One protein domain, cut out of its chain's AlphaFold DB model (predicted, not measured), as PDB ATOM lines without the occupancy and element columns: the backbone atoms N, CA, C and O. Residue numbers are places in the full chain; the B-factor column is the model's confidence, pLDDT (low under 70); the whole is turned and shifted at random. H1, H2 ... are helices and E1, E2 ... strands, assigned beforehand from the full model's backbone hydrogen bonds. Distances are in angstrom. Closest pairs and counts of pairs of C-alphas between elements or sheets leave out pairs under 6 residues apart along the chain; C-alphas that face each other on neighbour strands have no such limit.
ATOM      1  N   SER A   3     -27.167 -17.424  19.546       98.88
ATOM      2  CA  SER A   3     -26.175 -16.437  19.973       98.88
ATOM      3  C   SER A   3     -25.166 -17.011  20.958       98.88
ATOM      4  O   SER A   3     -25.549 -17.768  21.852       98.88
ATOM      5  N   LEU A   4     -23.914 -16.573  20.848       98.88
ATOM      6  CA  LEU A   4     -22.885 -16.746  21.869       98.88
ATOM      7  C   LEU A   4     -22.799 -15.490  22.751       98.88
ATOM      8  O   LEU A   4     -23.002 -14.364  22.293       98.88
ATOM      9  N   SER A   5     -22.501 -15.669  24.035       98.75
ATOM     10  CA  SER A   5     -22.355 -14.562  24.983       98.75
ATOM     11  C   SER A   5     -21.127 -13.689  24.704       98.75
ATOM     12  O   SER A   5     -20.076 -14.188  24.302       98.75
ATOM     13  N   ASN A   6     -21.221 -12.405  25.058       98.75
ATOM     14  CA  ASN A   6     -20.054 -11.565  25.333       98.75
ATOM     15  C   ASN A   6     -19.798 -11.584  26.842       98.75
ATOM     16  O   ASN A   6     -20.686 -11.207  27.609       98.75
ATOM     17  N   THR A   7     -18.625 -12.042  27.264       98.12
ATOM     18  CA  THR A   7     -18.284 -12.238  28.680       98.12
ATOM     19  C   THR A   7     -16.937 -11.610  29.028       98.12
ATOM     20  O   THR A   7     -16.127 -11.317  28.147       98.12
ATOM     21  N   GLU A   8     -16.694 -11.400  30.318       98.38
ATOM     22  CA  GLU A   8     -15.441 -10.863  30.846       98.38
ATOM     23  C   GLU A   8     -14.800 -11.857  31.819       98.38
ATOM     24  O   GLU A   8     -15.469 -12.402  32.699       98.38
ATOM     25  N   ALA A   9     -13.490 -12.062  31.695       98.19
ATOM     26  CA  ALA A   9     -12.707 -12.927  32.577       98.19
ATOM     27  C   ALA A   9     -11.294 -12.359  32.765       98.19
ATOM     28  O   ALA A   9     -10.801 -11.606  31.935       98.19
ATOM     29  N   GLY A  10     -10.643 -12.665  33.881       98.38
ATOM     30  CA  GLY A  10      -9.243 -12.305  34.111       98.38
ATOM     31  C   GLY A  10      -8.282 -13.250  33.390       98.38
ATOM     32  O   GLY A  10      -8.645 -14.367  33.026       98.38
ATOM     33  N   ALA A  11      -7.028 -12.824  33.239       98.44
ATOM     34  CA  ALA A  11      -5.951 -13.721  32.828       98.44
ATOM     35  C   ALA A  11      -5.873 -14.940  33.769       98.44
ATOM     36  O   ALA A  11      -5.974 -14.796  34.991       98.44
ATOM     37  N   GLY A  12      -5.741 -16.139  33.199       98.38
ATOM     38  CA  GLY A  12      -5.742 -17.409  33.933       98.38
ATOM     39  C   GLY A  12      -7.100 -17.863  34.487       98.38
ATOM     40  O   GLY A  12      -7.202 -18.988  34.982       98.38
ATOM     41  N   GLU A  13      -8.149 -17.033  34.422       98.69
ATOM     42  CA  GLU A  13      -9.500 -17.430  34.828       98.69
ATOM     43  C   GLU A  13     -10.170 -18.307  33.757       98.69
ATOM     44  O   GLU A  13      -9.796 -18.323  32.583       98.69
ATOM     45  N   ILE A  14     -11.199 -19.040  34.180       98.69
ATOM     46  CA  ILE A  14     -12.090 -19.774  33.283       98.69
ATOM     47  C   ILE A  14     -13.253 -18.853  32.918       98.69
ATOM     48  O   ILE A  14     -14.032 -18.457  33.787       98.69
ATOM     49  N   ALA A  15     -13.375 -18.528  31.635       98.69
ATOM     50  CA  ALA A  15     -14.511 -17.807  31.085       98.69
ATOM     51  C   ALA A  15     -15.687 -18.762  30.836       98.69
ATOM     52  O   ALA A  15     -15.522 -19.827  30.236       98.69
ATOM     53  N   GLU A  16     -16.879 -18.359  31.274       98.69
ATOM     54  CA  GLU A  16     -18.140 -19.055  31.007       98.69
ATOM     55  C   GLU A  16     -18.768 -18.501  29.723       98.69
ATOM     56  O   GLU A  16     -19.151 -17.329  29.661       98.69
ATOM     57  N   ILE A  17     -18.861 -19.345  28.695       98.56
ATOM     58  CA  ILE A  17     -19.448 -19.021  27.394       98.56
ATOM     59  C   ILE A  17     -20.848 -19.604  27.334       98.56
ATOM     60  O   ILE A  17     -21.009 -20.814  27.452       98.56
ATOM     61  N   THR A  18     -21.854 -18.773  27.094       98.88
ATOM     62  CA  THR A  18     -23.241 -19.232  26.978       98.88
ATOM     63  C   THR A  18     -23.673 -19.260  25.518       98.88
ATOM     64  O   THR A  18     -23.602 -18.242  24.832       98.88
ATOM     65  N   LEU A  19     -24.131 -20.423  25.053       98.88
ATOM     66  CA  LEU A  19     -24.909 -20.579  23.827       98.88
ATOM     67  C   LEU A  19     -26.389 -20.418  24.171       98.88
ATOM     68  O   LEU A  19     -26.884 -21.057  25.099       98.88
ATOM     69  N   SER A  20     -27.103 -19.592  23.418       98.88
ATOM     70  CA  SER A  20     -28.525 -19.319  23.635       98.88
ATOM     71  C   SER A  20     -29.319 -19.351  22.340       98.88
ATOM     72  O   SER A  20     -28.767 -19.190  21.250       98.88
ATOM     73  N   VAL A  21     -30.636 -19.493  22.472       98.69
ATOM     74  CA  VAL A  21     -31.592 -19.345  21.376       98.69
ATOM     75  C   VAL A  21     -32.777 -18.471  21.783       98.69
ATOM     76  O   VAL A  21     -33.211 -18.464  22.929       98.69
ATOM     77  N   SER A  22     -33.291 -17.694  20.831       98.44
ATOM     78  CA  SER A  22     -34.508 -16.883  20.985       98.44
ATOM     79  C   SER A  22     -35.464 -17.014  19.794       98.44
ATOM     80  O   SER A  22     -35.032 -17.188  18.653       98.44
ATOM     81  N   GLY A  23     -36.772 -16.882  20.007       97.62
ATOM     82  CA  GLY A  23     -37.800 -16.997  18.967       97.62
ATOM     83  C   GLY A  23     -38.072 -18.427  18.474       97.62
ATOM     84  O   GLY A  23     -38.832 -18.601  17.511       97.62
ATOM     85  N   ALA A  24     -37.485 -19.434  19.113       97.56
ATOM     86  CA  ALA A  24     -37.580 -20.855  18.801       97.56
ATOM     87  C   ALA A  24     -38.340 -21.670  19.865       97.56
ATOM     88  O   ALA A  24     -38.453 -22.874  19.689       97.56
ATOM     89  N   ASP A  25     -38.895 -21.043  20.902       98.31
ATOM     90  CA  ASP A  25     -39.634 -21.714  21.982       98.31
ATOM     91  C   ASP A  25     -40.635 -22.775  21.483       98.31
ATOM     92  O   ASP A  25     -41.500 -22.463  20.657       98.31
ATOM     93  N   GLU A  26     -40.463 -24.022  21.938       97.88
ATOM     94  CA  GLU A  26     -41.224 -25.228  21.558       97.88
ATOM     95  C   GLU A  26     -41.294 -25.493  20.037       97.88
ATOM     96  O   GLU A  26     -42.250 -26.077  19.516       97.88
ATOM     97  N   LYS A  27     -40.288 -25.046  19.274       98.00
ATOM     98  CA  LYS A  27     -40.243 -25.216  17.806       98.00
ATOM     99  C   LYS A  27     -39.095 -26.073  17.313       98.00
ATOM    100  O   LYS A  27     -39.130 -26.451  16.151       98.00
ATOM    101  N   TRP A  28     -38.091 -26.365  18.131       98.44
ATOM    102  CA  TRP A  28     -36.910 -27.121  17.712       98.44
ATOM    103  C   TRP A  28     -36.753 -28.399  18.533       98.44
ATOM    104  O   TRP A  28     -37.277 -28.519  19.641       98.44
ATOM    105  N   SER A  29     -36.081 -29.384  17.943       98.25
ATOM    106  CA  SER A  29     -35.944 -30.732  18.496       98.25
ATOM    107  C   SER A  29     -34.522 -31.284  18.446       98.25
ATOM    108  O   SER A  29     -34.269 -32.348  19.005       98.25
ATOM    109  N   MET A  30     -33.599 -30.636  17.738       97.88
ATOM    110  CA  MET A  30     -32.206 -31.067  17.676       97.88
ATOM    111  C   MET A  30     -31.308 -29.909  17.261       97.88
ATOM    112  O   MET A  30     -31.658 -29.133  16.365       97.88
ATOM    113  N   CYS A  31     -30.120 -29.857  17.856       98.38
ATOM    114  CA  CYS A  31     -29.008 -29.096  17.314       98.38
ATOM    115  C   CYS A  31     -27.736 -29.942  17.235       98.38
ATOM    116  O   CYS A  31     -27.549 -30.900  17.985       98.38
ATOM    117  N   GLY A  32     -26.853 -29.562  16.324       98.31
ATOM    118  CA  GLY A  32     -25.485 -30.038  16.194       98.31
ATOM    119  C   GLY A  32     -24.682 -28.875  15.642       98.31
ATOM    120  O   GLY A  32     -24.910 -28.486  14.500       98.31
ATOM    121  N   LEU A  33     -23.850 -28.266  16.479       98.62
ATOM    122  CA  LEU A  33     -23.228 -26.976  16.209       98.62
ATOM    123  C   LEU A  33     -21.742 -27.040  16.539       98.62
ATOM    124  O   LEU A  33     -21.369 -27.419  17.655       98.62
ATOM    125  N   HIS A  34     -20.905 -26.606  15.603       98.81
ATOM    126  CA  HIS A  34     -19.501 -26.343  15.884       98.81
ATOM    127  C   HIS A  34     -19.287 -24.897  16.338       98.81
ATOM    128  O   HIS A  34     -19.716 -23.942  15.686       98.81
ATOM    129  N   ILE A  35     -18.580 -24.741  17.455       98.81
ATOM    130  CA  ILE A  35     -18.189 -23.451  18.023       98.81
ATOM    131  C   ILE A  35     -16.669 -23.348  17.972       98.81
ATOM    132  O   ILE A  35     -15.950 -24.246  18.414       98.81
ATOM    133  N   THR A  36     -16.196 -22.230  17.435       98.81
ATOM    134  CA  THR A  36     -14.787 -21.908  17.227       98.81
ATOM    135  C   THR A  36     -14.328 -20.797  18.157       98.81
ATOM    136  O   THR A  36     -15.102 -19.922  18.555       98.81
ATOM    137  N   TYR A  37     -13.049 -20.849  18.504       98.81
ATOM    138  CA  TYR A  37     -12.388 -19.917  19.408       98.81
ATOM    139  C   TYR A  37     -10.883 -19.865  19.080       98.81
ATOM    140  O   TYR A  37     -10.359 -20.836  18.530       98.81
ATOM    141  N   PRO A  38     -10.166 -18.770  19.390       98.56
ATOM    142  CA  PRO A  38      -8.714 -18.698  19.248       98.56
ATOM    143  C   PRO A  38      -8.019 -19.849  19.976       98.56
ATOM    144  O   PRO A  38      -8.319 -20.101  21.140       98.56
ATOM    145  N   GLU A  39      -7.080 -20.529  19.319       97.44
ATOM    146  CA  GLU A  39      -6.410 -21.731  19.851       97.44
ATOM    147  C   GLU A  39      -5.607 -21.489  21.141       97.44
ATOM    148  O   GLU A  39      -5.251 -22.433  21.842       97.44
ATOM    149  N   GLU A  40      -5.331 -20.225  21.465       97.81
ATOM    150  CA  GLU A  40      -4.718 -19.805  22.726       97.81
ATOM    151  C   GLU A  40      -5.647 -19.966  23.941       97.81
ATOM    152  O   GLU A  40      -5.162 -20.032  25.070       97.81
ATOM    153  N   LEU A  41      -6.966 -20.068  23.736       98.62
ATOM    154  CA  LEU A  41      -7.900 -20.436  24.795       98.62
ATOM    155  C   LEU A  41      -7.937 -21.954  24.982       98.62
ATOM    156  O   LEU A  41      -8.044 -22.722  24.026       98.62
ATOM    157  N   GLU A  42      -7.943 -22.399  26.233       98.50
ATOM    158  CA  GLU A  42      -7.968 -23.823  26.558       98.50
ATOM    159  C   GLU A  42      -9.390 -24.279  26.913       98.50
ATOM    160  O   GLU A  42      -9.944 -23.918  27.957       98.50
ATOM    161  N   CYS A  43      -9.991 -25.105  26.051       98.56
ATOM    162  CA  CYS A  43     -11.298 -25.703  26.315       98.56
ATOM    163  C   CYS A  43     -11.223 -26.681  27.491       98.56
ATOM    164  O   CYS A  43     -10.389 -27.586  27.509       98.56
ATOM    165  N   GLN A  44     -12.093 -26.489  28.483       98.69
ATOM    166  CA  GLN A  44     -12.106 -27.346  29.660       98.69
ATOM    167  C   GLN A  44     -12.718 -28.704  29.325       98.69
ATOM    168  O   GLN A  44     -13.831 -28.807  28.807       98.69
ATOM    169  N   MET A  45     -11.971 -29.753  29.650       98.50
ATOM    170  CA  MET A  45     -12.330 -31.130  29.344       98.50
ATOM    171  C   MET A  45     -13.019 -31.783  30.538       98.50
ATOM    172  O   MET A  45     -12.569 -31.657  31.676       98.50
ATOM    173  N   LYS A  46     -14.068 -32.555  30.263       98.19
ATOM    174  CA  LYS A  46     -14.651 -33.492  31.223       98.19
ATOM    175  C   LYS A  46     -13.876 -34.806  31.237       98.19
ATOM    176  O   LYS A  46     -13.597 -35.347  32.302       98.19
ATOM    177  N   ASP A  47     -13.536 -35.304  30.050       97.94
ATOM    178  CA  ASP A  47     -12.723 -36.499  29.848       97.94
ATOM    179  C   ASP A  47     -11.807 -36.283  28.641       97.94
ATOM    180  O   ASP A  47     -12.276 -36.045  27.526       97.94
ATOM    181  N   VAL A  48     -10.496 -36.339  28.876       96.56
ATOM    182  CA  VAL A  48      -9.482 -36.095  27.844       96.56
ATOM    183  C   VAL A  48      -9.355 -37.284  26.888       96.56
ATOM    184  O   VAL A  48      -9.146 -37.064  25.697       96.56
ATOM    185  N   GLU A  49      -9.506 -38.521  27.371       96.00
ATOM    186  CA  GLU A  49      -9.360 -39.731  26.545       96.00
ATOM    187  C   GLU A  49     -10.520 -39.842  25.551       96.00
ATOM    188  O   GLU A  49     -10.310 -40.065  24.358       96.00
ATOM    189  N   GLU A  50     -11.738 -39.576  26.023       96.19
ATOM    190  CA  GLU A  50     -12.951 -39.573  25.198       96.19
ATOM    191  C   GLU A  50     -13.180 -38.238  24.472       96.19
ATOM    192  O   GLU A  50     -14.119 -38.097  23.687       96.19
ATOM    193  N   ARG A  51     -12.323 -37.238  24.719       97.69
ATOM    194  CA  ARG A  51     -12.418 -35.870  24.183       97.69
ATOM    195  C   ARG A  51     -13.749 -35.182  24.489       97.69
ATOM    196  O   ARG A  51     -14.188 -34.321  23.725       97.69
ATOM    197  N   THR A  52     -14.395 -35.535  25.594       98.44
ATOM    198  CA  THR A  52     -15.641 -34.881  26.009       98.44
ATOM    199  C   THR A  52     -15.331 -33.596  26.763       98.44
ATOM    200  O   THR A  52     -14.492 -33.583  27.669       98.44
ATOM    201  N   ILE A  53     -15.990 -32.505  26.382       98.69
ATOM    202  CA  ILE A  53     -15.799 -31.197  27.023       98.69
ATOM    203  C   ILE A  53     -16.673 -31.083  28.270       98.69
ATOM    204  O   ILE A  53     -17.705 -31.754  28.382       98.69
ATOM    205  N   ASP A  54     -16.266 -30.231  29.204       98.69
ATOM    206  CA  ASP A  54     -17.127 -29.837  30.311       98.69
ATOM    207  C   ASP A  54     -18.142 -28.792  29.835       98.69
ATOM    208  O   ASP A  54     -17.804 -27.836  29.133       98.69
ATOM    209  N   TYR A  55     -19.404 -29.000  30.194       98.75
ATOM    210  CA  TYR A  55     -20.493 -28.092  29.869       98.75
ATOM    211  C   TYR A  55     -21.661 -28.281  30.835       98.75
ATOM    212  O   TYR A  55     -21.817 -29.322  31.481       98.75
ATOM    213  N   LYS A  56     -22.529 -27.274  30.908       98.75
ATOM    214  CA  LYS A  56     -23.768 -27.326  31.687       98.75
ATOM    215  C   LYS A  56     -24.950 -26.909  30.825       98.75
ATOM    216  O   LYS A  56     -24.907 -25.846  30.223       98.75
ATOM    217  N   LEU A  57     -25.999 -27.726  30.802       98.69
ATOM    218  CA  LEU A  57     -27.250 -27.380  30.126       98.69
ATOM    219  C   LEU A  57     -27.961 -26.218  30.833       98.69
ATOM    220  O   LEU A  57     -27.932 -26.124  32.068       98.69
ATOM    221  N   GLY A  58     -28.567 -25.344  30.038       98.56
ATOM    222  CA  GLY A  58     -29.408 -24.243  30.489       98.56
ATOM    223  C   GLY A  58     -30.900 -24.580  30.434       98.56
ATOM    224  O   GLY A  58     -31.293 -25.742  30.312       98.56
ATOM    225  N   ASP A  59     -31.736 -23.555  30.573       98.38
ATOM    226  CA  ASP A  59     -33.198 -23.666  30.604       98.38
ATOM    227  C   ASP A  59     -33.806 -24.059  29.251       98.38
ATOM    228  O   ASP A  59     -34.775 -24.818  29.228       98.38
ATOM    229  N   ALA A  60     -33.193 -23.663  28.130       98.62
ATOM    230  CA  ALA A  60     -33.635 -24.068  26.794       98.62
ATOM    231  C   ALA A  60     -33.586 -25.594  26.578       98.62
ATOM    232  O   ALA A  60     -34.315 -26.136  25.742       98.62
ATOM    233  N   SER A  61     -32.758 -26.278  27.370       98.44
ATOM    234  CA  SER A  61     -32.466 -27.710  27.288       98.44
ATOM    235  C   SER A  61     -33.097 -28.534  28.419       98.44
ATOM    236  O   SER A  61     -32.726 -29.694  28.605       98.44
ATOM    237  N   GLU A  62     -34.061 -27.992  29.177       97.62
ATOM    238  CA  GLU A  62     -34.685 -28.677  30.328       97.62
ATOM    239  C   GLU A  62     -35.261 -30.064  29.969       97.62
ATOM    240  O   GLU A  62     -35.149 -31.007  30.753       97.62
ATOM    241  N   ASN A  63     -35.820 -30.208  28.764       97.31
ATOM    242  CA  ASN A  63     -36.406 -31.458  28.261       97.31
ATOM    243  C   ASN A  63     -35.453 -32.292  27.385       97.31
ATOM    244  O   ASN A  63     -35.907 -33.180  26.657       97.31
ATOM    245  N   SER A  64     -34.151 -31.999  27.399       97.81
ATOM    246  CA  SER A  64     -33.182 -32.692  26.551       97.81
ATOM    247  C   SER A  64     -33.153 -34.193  26.864       97.81
ATOM    248  O   SER A  64     -33.015 -34.615  28.014       97.81
ATOM    249  N   MET A  65     -33.281 -35.023  25.827       97.94
ATOM    250  CA  MET A  65     -33.200 -36.487  25.932       97.94
ATOM    251  C   MET A  65     -31.752 -36.979  25.974       97.94
ATOM    252  O   MET A  65     -31.483 -38.106  26.396       97.94
ATOM    253  N   GLY A  66     -30.820 -36.148  25.521       98.06
ATOM    254  CA  GLY A  66     -29.400 -36.436  25.529       98.06
ATOM    255  C   GLY A  66     -28.620 -35.321  24.859       98.06
ATOM    256  O   GLY A  66     -29.046 -34.780  23.840       98.06
ATOM    257  N   SER A  67     -27.453 -35.030  25.423       98.44
ATOM    258  CA  SER A  67     -26.521 -34.034  24.918       98.44
ATOM    259  C   SER A  67     -25.094 -34.569  24.955       98.44
ATOM    260  O   SER A  67     -24.723 -35.357  25.832       98.44
ATOM    261  N   VAL A  68     -24.275 -34.131  24.007       98.56
ATOM    262  CA  VAL A  68     -22.855 -34.474  23.916       98.56
ATOM    263  C   VAL A  68     -22.084 -33.233  23.486       98.56
ATOM    264  O   VAL A  68     -22.471 -32.554  22.540       98.56
ATOM    265  N   GLY A  69     -20.978 -32.959  24.172       98.62
ATOM    266  CA  GLY A  69     -19.998 -31.959  23.772       98.62
ATOM    267  C   GLY A  69     -18.641 -32.630  23.594       98.62
ATOM    268  O   GLY A  69     -18.202 -33.353  24.493       98.62
ATOM    269  N   MET A  70     -17.982 -32.417  22.457       98.69
ATOM    270  CA  MET A  70     -16.681 -33.014  22.150       98.69
ATOM    271  C   MET A  70     -15.728 -32.010  21.516       98.69
ATOM    272  O   MET A  70     -16.120 -31.221  20.658       98.69
ATOM    273  N   LEU A  71     -14.458 -32.077  21.903       98.62
ATOM    274  CA  LEU A  71     -13.397 -31.279  21.304       98.62
ATOM    275  C   LEU A  71     -13.003 -31.866  19.941       98.62
ATOM    276  O   LEU A  71     -12.672 -33.052  19.839       98.62
ATOM    277  N   TRP A  72     -12.960 -31.032  18.903       97.75
ATOM    278  CA  TRP A  72     -12.420 -31.416  17.601       97.75
ATOM    279  C   TRP A  72     -10.903 -31.190  17.596       97.75
ATOM    280  O   TRP A  72     -10.401 -30.156  17.174       97.75
ATOM    281  N   SER A  73     -10.164 -32.170  18.114       91.88
ATOM    282  CA  SER A  73      -8.718 -32.051  18.356       91.88
ATOM    283  C   SER A  73      -7.824 -32.429  17.169       91.88
ATOM    284  O   SER A  73      -6.655 -32.062  17.139       91.88
ATOM    285  N   GLU A  74      -8.335 -33.210  16.215       92.25
ATOM    286  CA  GLU A  74      -7.562 -33.756  15.093       92.25
ATOM    287  C   GLU A  74      -8.352 -33.660  13.791       92.25
ATOM    288  O   GLU A  74      -9.570 -33.835  13.781       92.25
ATOM    289  N   GLY A  75      -7.653 -33.429  12.677       94.69
ATOM    290  CA  GLY A  75      -8.289 -33.337  11.362       94.69
ATOM    291  C   GLY A  75      -9.210 -32.125  11.215       94.69
ATOM    292  O   GLY A  75     -10.189 -32.203  10.477       94.69
ATOM    293  N   LEU A  76      -8.920 -31.036  11.935       96.12
ATOM    294  CA  LEU A  76      -9.546 -29.739  11.691       96.12
ATOM    295  C   LEU A  76      -9.281 -29.315  10.235       96.12
ATOM    296  O   LEU A  76      -8.166 -29.518   9.743       96.12
ATOM    297  N   PRO A  77     -10.272 -28.734   9.540       96.50
ATOM    298  CA  PRO A  77     -10.088 -28.241   8.182       96.50
ATOM    299  C   PRO A  77      -9.075 -27.089   8.138       96.50
ATOM    300  O   PRO A  77      -8.927 -26.332   9.103       96.50
ATOM    301  N   ASP A  78      -8.413 -26.935   6.989       97.50
ATOM    302  CA  ASP A  78      -7.368 -25.923   6.771       97.50
ATOM    303  C   ASP A  78      -7.853 -24.507   7.117       97.50
ATOM    304  O   ASP A  78      -7.127 -23.722   7.712       97.50
ATOM    305  N   GLU A  79      -9.121 -24.190   6.848       96.56
ATOM    306  CA  GLU A  79      -9.679 -22.864   7.135       96.56
ATOM    307  C   GLU A  79      -9.741 -22.496   8.625       96.56
ATOM    308  O   GLU A  79      -9.836 -21.307   8.946       96.56
ATOM    309  N   LEU A  80      -9.714 -23.490   9.520       97.56
ATOM    310  CA  LEU A  80      -9.621 -23.285  10.965       97.56
ATOM    311  C   LEU A  80      -8.158 -23.275  11.410       97.56
ATOM    312  O   LEU A  80      -7.755 -22.384  12.158       97.56
ATOM    313  N   THR A  81      -7.346 -24.209  10.910       97.12
ATOM    314  CA  THR A  81      -5.938 -24.330  11.322       97.12
ATOM    315  C   THR A  81      -5.078 -23.169  10.818       97.12
ATOM    316  O   THR A  81      -4.284 -22.628  11.582       97.12
ATOM    317  N   GLU A  82      -5.283 -22.688   9.588       97.44
ATOM    318  CA  GLU A  82      -4.601 -21.501   9.045       97.44
ATOM    319  C   GLU A  82      -4.961 -20.211   9.800       97.44
ATOM    320  O   GLU A  82      -4.208 -19.236   9.768       97.44
ATOM    321  N   LYS A  83      -6.114 -20.194  10.479       97.81
ATOM    322  CA  LYS A  83      -6.588 -19.072  11.301       97.81
ATOM    323  C   LYS A  83      -6.291 -19.243  12.789       97.81
ATOM    324  O   LYS A  83      -6.725 -18.393  13.562       97.81
ATOM    325  N   HIS A  84      -5.562 -20.290  13.183       97.75
ATOM    326  CA  HIS A  84      -5.242 -20.570  14.585       97.75
ATOM    327  C   HIS A  84      -6.500 -20.694  15.461       97.75
ATOM    328  O   HIS A  84      -6.602 -20.087  16.529       97.75
ATOM    329  N   LEU A  85      -7.504 -21.433  14.973       98.50
ATOM    330  CA  LEU A  85      -8.771 -21.650  15.669       98.50
ATOM    331  C   LEU A  85      -8.879 -23.077  16.213       98.50
ATOM    332  O   LEU A  85      -8.723 -24.056  15.481       98.50
ATOM    333  N   GLY A  86      -9.238 -23.177  17.490       98.44
ATOM    334  CA  GLY A  86      -9.803 -24.379  18.085       98.44
ATOM    335  C   GLY A  86     -11.294 -24.507  17.767       98.44
ATOM    336  O   GLY A  86     -11.957 -23.537  17.388       98.44
ATOM    337  N   CYS A  87     -11.830 -25.717  17.924       98.62
ATOM    338  CA  CYS A  87     -13.240 -25.998  17.690       98.62
ATOM    339  C   CYS A  87     -13.740 -27.114  18.607       98.62
ATOM    340  O   CYS A  87     -13.084 -28.146  18.758       98.62
ATOM    341  N   PHE A  88     -14.940 -26.958  19.155       98.62
ATOM    342  CA  PHE A  88     -15.692 -28.066  19.743       98.62
ATOM    343  C   PHE A  88     -17.060 -28.191  19.074       98.62
ATOM    344  O   PHE A  88     -17.591 -27.227  18.527       98.62
ATOM    345  N   PHE A  89     -17.615 -29.395  19.110       98.69
ATOM    346  CA  PHE A  89     -18.960 -29.704  18.650       98.69
ATOM    347  C   PHE A  89     -19.872 -29.922  19.851       98.69
ATOM    348  O   PHE A  89     -19.508 -30.649  20.781       98.69
ATOM    349  N   PHE A  90     -21.062 -29.332  19.821       98.81
ATOM    350  CA  PHE A  90     -22.126 -29.603  20.777       98.81
ATOM    351  C   PHE A  90     -23.383 -30.064  20.045       98.81
ATOM    352  O   PHE A  90     -23.827 -29.436  19.085       98.81
ATOM    353  N   THR A  91     -23.983 -31.143  20.534       98.75
ATOM    354  CA  THR A  91     -25.270 -31.629  20.051       98.75
ATOM    355  C   THR A  91     -26.195 -31.952  21.202       98.75
ATOM    356  O   THR A  91     -25.764 -32.414  22.261       98.75
ATOM    357  N   GLU A  92     -27.483 -31.766  20.959       98.50
ATOM    358  CA  GLU A  92     -28.533 -32.293  21.807       98.50
ATOM    359  C   GLU A  92     -29.753 -32.692  20.986       98.50
ATOM    360  O   GLU A  92     -29.942 -32.246  19.849       98.50
ATOM    361  N   MET A  93     -30.592 -33.534  21.580       98.12
ATOM    362  CA  MET A  93     -31.822 -34.004  20.962       98.12
ATOM    363  C   MET A  93     -32.980 -34.034  21.950       98.12
ATOM    364  O   MET A  93     -32.807 -34.308  23.138       98.12
ATOM    365  N   PHE A  94     -34.178 -33.845  21.420       98.38
ATOM    366  CA  PHE A  94     -35.445 -33.913  22.133       98.38
ATOM    367  C   PHE A  94     -36.337 -34.993  21.509       98.38
ATOM    368  O   PHE A  94     -36.099 -35.452  20.390       98.38
ATOM    369  N   SER A  95     -37.369 -35.423  22.239       96.00
ATOM    370  CA  SER A  95     -38.313 -36.431  21.731       96.00
ATOM    371  C   SER A  95     -39.271 -35.876  20.667       96.00
ATOM    372  O   SER A  95     -39.643 -36.586  19.735       96.00
ATOM    373  N   GLU A  96     -39.615 -34.594  20.785       95.88
ATOM    374  CA  GLU A  96     -40.425 -33.805  19.854       95.88
ATOM    375  C   GLU A  96     -39.875 -32.363  19.814       95.88
ATOM    376  O   GLU A  96     -38.716 -32.131  20.160       95.88
ATOM    377  N   ASN A  97     -40.683 -31.376  19.419       97.69
ATOM    378  CA  ASN A  97     -40.303 -29.959  19.430       97.69
ATOM    379  C   ASN A  97     -40.357 -29.384  20.857       97.69
ATOM    380  O   ASN A  97     -41.239 -28.598  21.185       97.69
ATOM    381  N   GLN A  98     -39.452 -29.839  21.723       98.06
ATOM    382  CA  GLN A  98     -39.448 -29.530  23.161       98.06
ATOM    383  C   GLN A  98     -38.256 -28.675  23.601       98.06
ATOM    384  O   GLN A  98     -38.065 -28.492  24.802       98.06
ATOM    385  N   GLY A  99     -37.454 -28.180  22.656       98.06
ATOM    386  CA  GLY A  99     -36.454 -27.164  22.948       98.06
ATOM    387  C   GLY A  99     -37.125 -25.812  23.181       98.06
ATOM    388  O   GLY A  99     -37.960 -25.386  22.375       98.06
ATOM    389  N   TYR A 100     -36.760 -25.135  24.267       98.69
ATOM    390  CA  TYR A 100     -37.298 -23.814  24.603       98.69
ATOM    391  C   TYR A 100     -36.413 -22.686  24.058       98.69
ATOM    392  O   TYR A 100     -35.376 -22.924  23.432       98.69
ATOM    393  N   ASP A 101     -36.842 -21.445  24.271       98.75
ATOM    394  CA  ASP A 101     -35.933 -20.295  24.244       98.75
ATOM    395  C   ASP A 101     -35.089 -20.230  25.528       98.75
ATOM    396  O   ASP A 101     -35.486 -20.750  26.567       98.75
ATOM    397  N   GLY A 102     -33.943 -19.545  25.468       98.75
ATOM    398  CA  GLY A 102     -33.072 -19.315  26.623       98.75
ATOM    399  C   GLY A 102     -31.642 -19.810  26.423       98.75
ATOM    400  O   GLY A 102     -31.127 -19.866  25.302       98.75
ATOM    401  N   GLU A 103     -30.979 -20.129  27.529       98.81
ATOM    402  CA  GLU A 103     -29.650 -20.725  27.569       98.81
ATOM    403  C   GLU A 103     -29.734 -22.199  27.154       98.81
ATOM    404  O   GLU A 103     -30.390 -23.003  27.807       98.81
ATOM    405  N   ILE A 104     -29.033 -22.567  26.084       98.88
ATOM    406  CA  ILE A 104     -28.885 -23.961  25.654       98.88
ATOM    407  C   ILE A 104     -27.830 -24.644  26.520       98.88
ATOM    408  O   ILE A 104     -28.093 -25.604  27.241       98.88
ATOM    409  N   ALA A 105     -26.610 -24.114  26.484       98.88
ATOM    410  CA  ALA A 105     -25.490 -24.695  27.198       98.88
ATOM    411  C   ALA A 105     -24.446 -23.640  27.548       98.88
ATOM    412  O   ALA A 105     -24.283 -22.629  26.861       98.88
ATOM    413  N   LYS A 106     -23.715 -23.921  28.621       98.88
ATOM    414  CA  LYS A 106     -22.551 -23.178  29.081       98.88
ATOM    415  C   LYS A 106     -21.305 -24.013  28.881       98.88
ATOM    416  O   LYS A 106     -21.263 -25.149  29.349       98.88
ATOM    417  N   PHE A 107     -20.314 -23.434  28.223       98.81
ATOM    418  CA  PHE A 107     -19.002 -24.013  27.968       98.81
ATOM    419  C   PHE A 107     -17.935 -23.213  28.706       98.81
ATOM    420  O   PHE A 107     -18.148 -22.050  29.057       98.81
ATOM    421  N   TYR A 108     -16.774 -23.819  28.915       98.81
ATOM    422  CA  TYR A 108     -15.724 -23.230  29.734       98.81
ATOM    423  C   TYR A 108     -14.416 -23.164  28.950       98.81
ATOM    424  O   TYR A 108     -13.900 -24.186  28.494       98.81
ATOM    425  N   LEU A 109     -13.881 -21.953  28.800       98.81
ATOM    426  CA  LEU A 109     -12.611 -21.688  28.127       98.81
ATOM    427  C   LEU A 109     -11.670 -20.989  29.109       98.81
ATOM    428  O   LEU A 109     -12.001 -19.929  29.638       98.81
ATOM    429  N   LYS A 110     -10.501 -21.571  29.372       98.75
ATOM    430  CA  LYS A 110      -9.478 -20.938  30.203       98.75
ATOM    431  C   LYS A 110      -8.710 -19.907  29.384       98.75
ATOM    432  O   LYS A 110      -8.259 -20.187  28.273       98.75
ATOM    433  N   ILE A 111      -8.557 -18.725  29.971       98.75
ATOM    434  CA  ILE A 111      -7.782 -17.613  29.426       98.75
ATOM    435  C   ILE A 111      -6.295 -17.821  29.745       98.75
ATOM    436  O   ILE A 111      -5.986 -18.248  30.862       98.75
ATOM    437  N   PRO A 112      -5.363 -17.504  28.824       98.62
ATOM    438  CA  PRO A 112      -3.933 -17.538  29.111       98.62
ATOM    439  C   PRO A 112      -3.570 -16.761  30.380       98.62
ATOM    440  O   PRO A 112      -4.115 -15.688  30.652       98.62
ATOM    441  N   ASP A 113      -2.625 -17.291  31.158       98.50
ATOM    442  CA  ASP A 113      -2.183 -16.673  32.416       98.50
ATOM    443  C   ASP A 113      -1.484 -15.313  32.183       98.50
ATOM    444  O   ASP A 113      -1.417 -14.480  33.087       98.50
ATOM    445  N   ASP A 114      -0.964 -15.078  30.976       97.88
ATOM    446  CA  ASP A 114      -0.263 -13.864  30.546       97.88
ATOM    447  C   ASP A 114      -1.109 -12.946  29.644       97.88
ATOM    448  O   ASP A 114      -0.590 -11.969  29.091       97.88
ATOM    449  N   PRO A 122     -12.464 -13.518  20.033       98.75
ATOM    450  CA  PRO A 122     -13.734 -13.723  19.343       98.75
ATOM    451  C   PRO A 122     -14.208 -15.174  19.473       98.75
ATOM    452  O   PRO A 122     -13.402 -16.096  19.498       98.75
ATOM    453  N   LEU A 123     -15.518 -15.383  19.513       98.81
ATOM    454  CA  LEU A 123     -16.146 -16.704  19.494       98.81
ATOM    455  C   LEU A 123     -17.119 -16.737  18.326       98.81
ATOM    456  O   LEU A 123     -17.922 -15.816  18.180       98.81
ATOM    457  N   SER A 124     -17.065 -17.777  17.504       98.62
ATOM    458  CA  SER A 124     -17.906 -17.857  16.309       98.62
ATOM    459  C   SER A 124     -18.354 -19.282  16.033       98.62
ATOM    460  O   SER A 124     -17.949 -20.223  16.716       98.62
ATOM    461  N   TYR A 125     -19.187 -19.449  15.020       98.56
ATOM    462  CA  TYR A 125     -19.644 -20.744  14.552       98.56
ATOM    463  C   TYR A 125     -18.847 -21.188  13.329       98.56
ATOM    464  O   TYR A 125     -18.446 -20.380  12.491       98.56
ATOM    465  N   TYR A 126     -18.675 -22.495  13.197       98.19
ATOM    466  CA  TYR A 126     -18.288 -23.122  11.941       98.19
ATOM    467  C   TYR A 126     -19.458 -24.004  11.503       98.19
ATOM    468  O   TYR A 126     -19.966 -24.767  12.305       98.19
ATOM    469  N   PHE A 127     -19.943 -23.876  10.269       96.94
ATOM    470  CA  PHE A 127     -21.127 -24.623   9.814       96.94
ATOM    471  C   PHE A 127     -20.763 -25.567   8.662       96.94
ATOM    472  O   PHE A 127     -21.040 -25.247   7.500       96.94
ATOM    473  N   PRO A 128     -20.110 -26.710   8.943       94.62
ATOM    474  CA  PRO A 128     -19.864 -27.729   7.936       94.62
ATOM    475  C   PRO A 128     -21.164 -28.433   7.520       94.62
ATOM    476  O   PRO A 128     -22.202 -28.353   8.182       94.62
ATOM    477  N   GLU A 129     -21.098 -29.175   6.415       92.69
ATOM    478  CA  GLU A 129     -22.172 -30.095   6.038       92.69
ATOM    479  C   GLU A 129     -22.394 -31.125   7.160       92.69
ATOM    480  O   GLU A 129     -21.459 -31.805   7.582       92.69
ATOM    481  N   GLY A 130     -23.638 -31.239   7.631       91.25
ATOM    482  CA  GLY A 130     -24.022 -32.141   8.722       91.25
ATOM    483  C   GLY A 130     -24.383 -31.438  10.030       91.25
ATOM    484  O   GLY A 130     -25.027 -32.068  10.868       91.25
ATOM    485  N   ASP A 131     -24.060 -30.150  10.186       97.06
ATOM    486  CA  ASP A 131     -24.574 -29.352  11.302       97.06
ATOM    487  C   ASP A 131     -26.079 -29.130  11.167       97.06
ATOM    488  O   ASP A 131     -26.626 -29.009  10.064       97.06
ATOM    489  N   LEU A 132     -26.757 -29.085  12.315       97.19
ATOM    490  CA  LEU A 132     -28.211 -29.068  12.395       97.19
ATOM    491  C   LEU A 132     -28.714 -28.026  13.391       97.19
ATOM    492  O   LEU A 132     -28.172 -27.858  14.482       97.19
TER     493      LEU A 132
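This is residues 3 to 114 and 122 to 132 of the 158 residues of an uncharacterized protein of Ruminococcus sp (UniProt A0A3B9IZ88). Two sheets lie face to face as a sandwich, a larger one of E6, E7, E3 and E9 and a smaller one of E2, E8 and E5, with their strands crossed at 33 degrees. The short helix H1 sits over one end of the larger sheet on the side away from the smaller one, and E1 lies beside the beginning of E2. The printed part has 123 residues, with one named helix and nine named strands in the order E1 E2 E3 E4 E5 E6 H1 E7 E8 E9; both sheets are antiparallel throughout, E6 - E7 - E3 - E9 and E2 - E8 - E5. The class is mostly strand, though under half of the residues, 60 of 123, are in named elements. The whole is compact, with a radius of gyration of the C-alphas of 14.4 A and spans of 44 by 31 by 27 A.

Start at residues 3 to 4, which pair antiparallel with residues 19 to 20 of E2, residues 14 to 21. E1, residues 6 to 9, pairs with no named strand; its closest C-alpha to E2 is that of Ala 9, 5.4 A from that of Ala 15. E3, residues 30 to 38, is an inner strand of the larger sheet. E4, residues 45 to 47, pairs with no named strand but is antiparallel to residues 52 to 53. Look next at E5, residues 55 to 57, and E6, residues 66 to 71, whose closest C-alphas, those of Tyr 55 and Gly 69, are 7.2 A apart. H1, residues 78 to 81, is on the larger sheet at a height over the sheet of 8.7 A; it is only just over E7, residues 85 to 93, with 3 of its C-alphas on that strand. With four residues, H1 is too short for any O i to N i+4 pair; its one O i to N i+3 pair is within hydrogen-bond range. E7 is antiparallel to E6, where N 70 and O 89 are 2.9 A apart, and to E3, where N 33 and O 90 are 2.9 A apart. E8, residues 102 to 110, bends by 51 degrees at residue 105; it is antiparallel to E2, with N 17 and O 107 at 2.8 A, and to E5, with N 106 and O 56 at 2.8 A. Residues 42 to 43 also pair antiparallel with residues 109 to 110 of E8. E9, residues 122 to 126, is an edge strand antiparallel to E3, with N 36 and O 124 at 2.8 A. The larger sheet is twisted. The facing parts of the sandwich, two sheets face to face, are 9.8 A centre to centre.

Find C-alpha 6 at (-20.054, -11.565, 25.333), where E1 begins. E2 runs 22.9 A from first to last C-alpha. E3 sets out from C-alpha 30 at (-32.206, -31.067, 17.676) and runs 26.6 A. E4, E5 and H1 are short, and E6 covers 17.3 A. E7 spans 26.7 A and E8 23.9 A. E9 covers 12.8 A and ends at C-alpha 126, at (-18.288, -23.122, 11.941).

The two C-alphas farthest apart, those of Glu 96 and Asp 114, are 46.1 A apart. Look between residues 114 and 122 for the cut: residues 115 to 121 are not printed, and C-alphas 114 and 122 are 17.5 A apart. Of the links that are printed whole, E1 to E2 and H1 to E7 are tight, the others are short and none is long. The mean pLDDT of the printed part is 98.0, and no printed residue of this model is under 70.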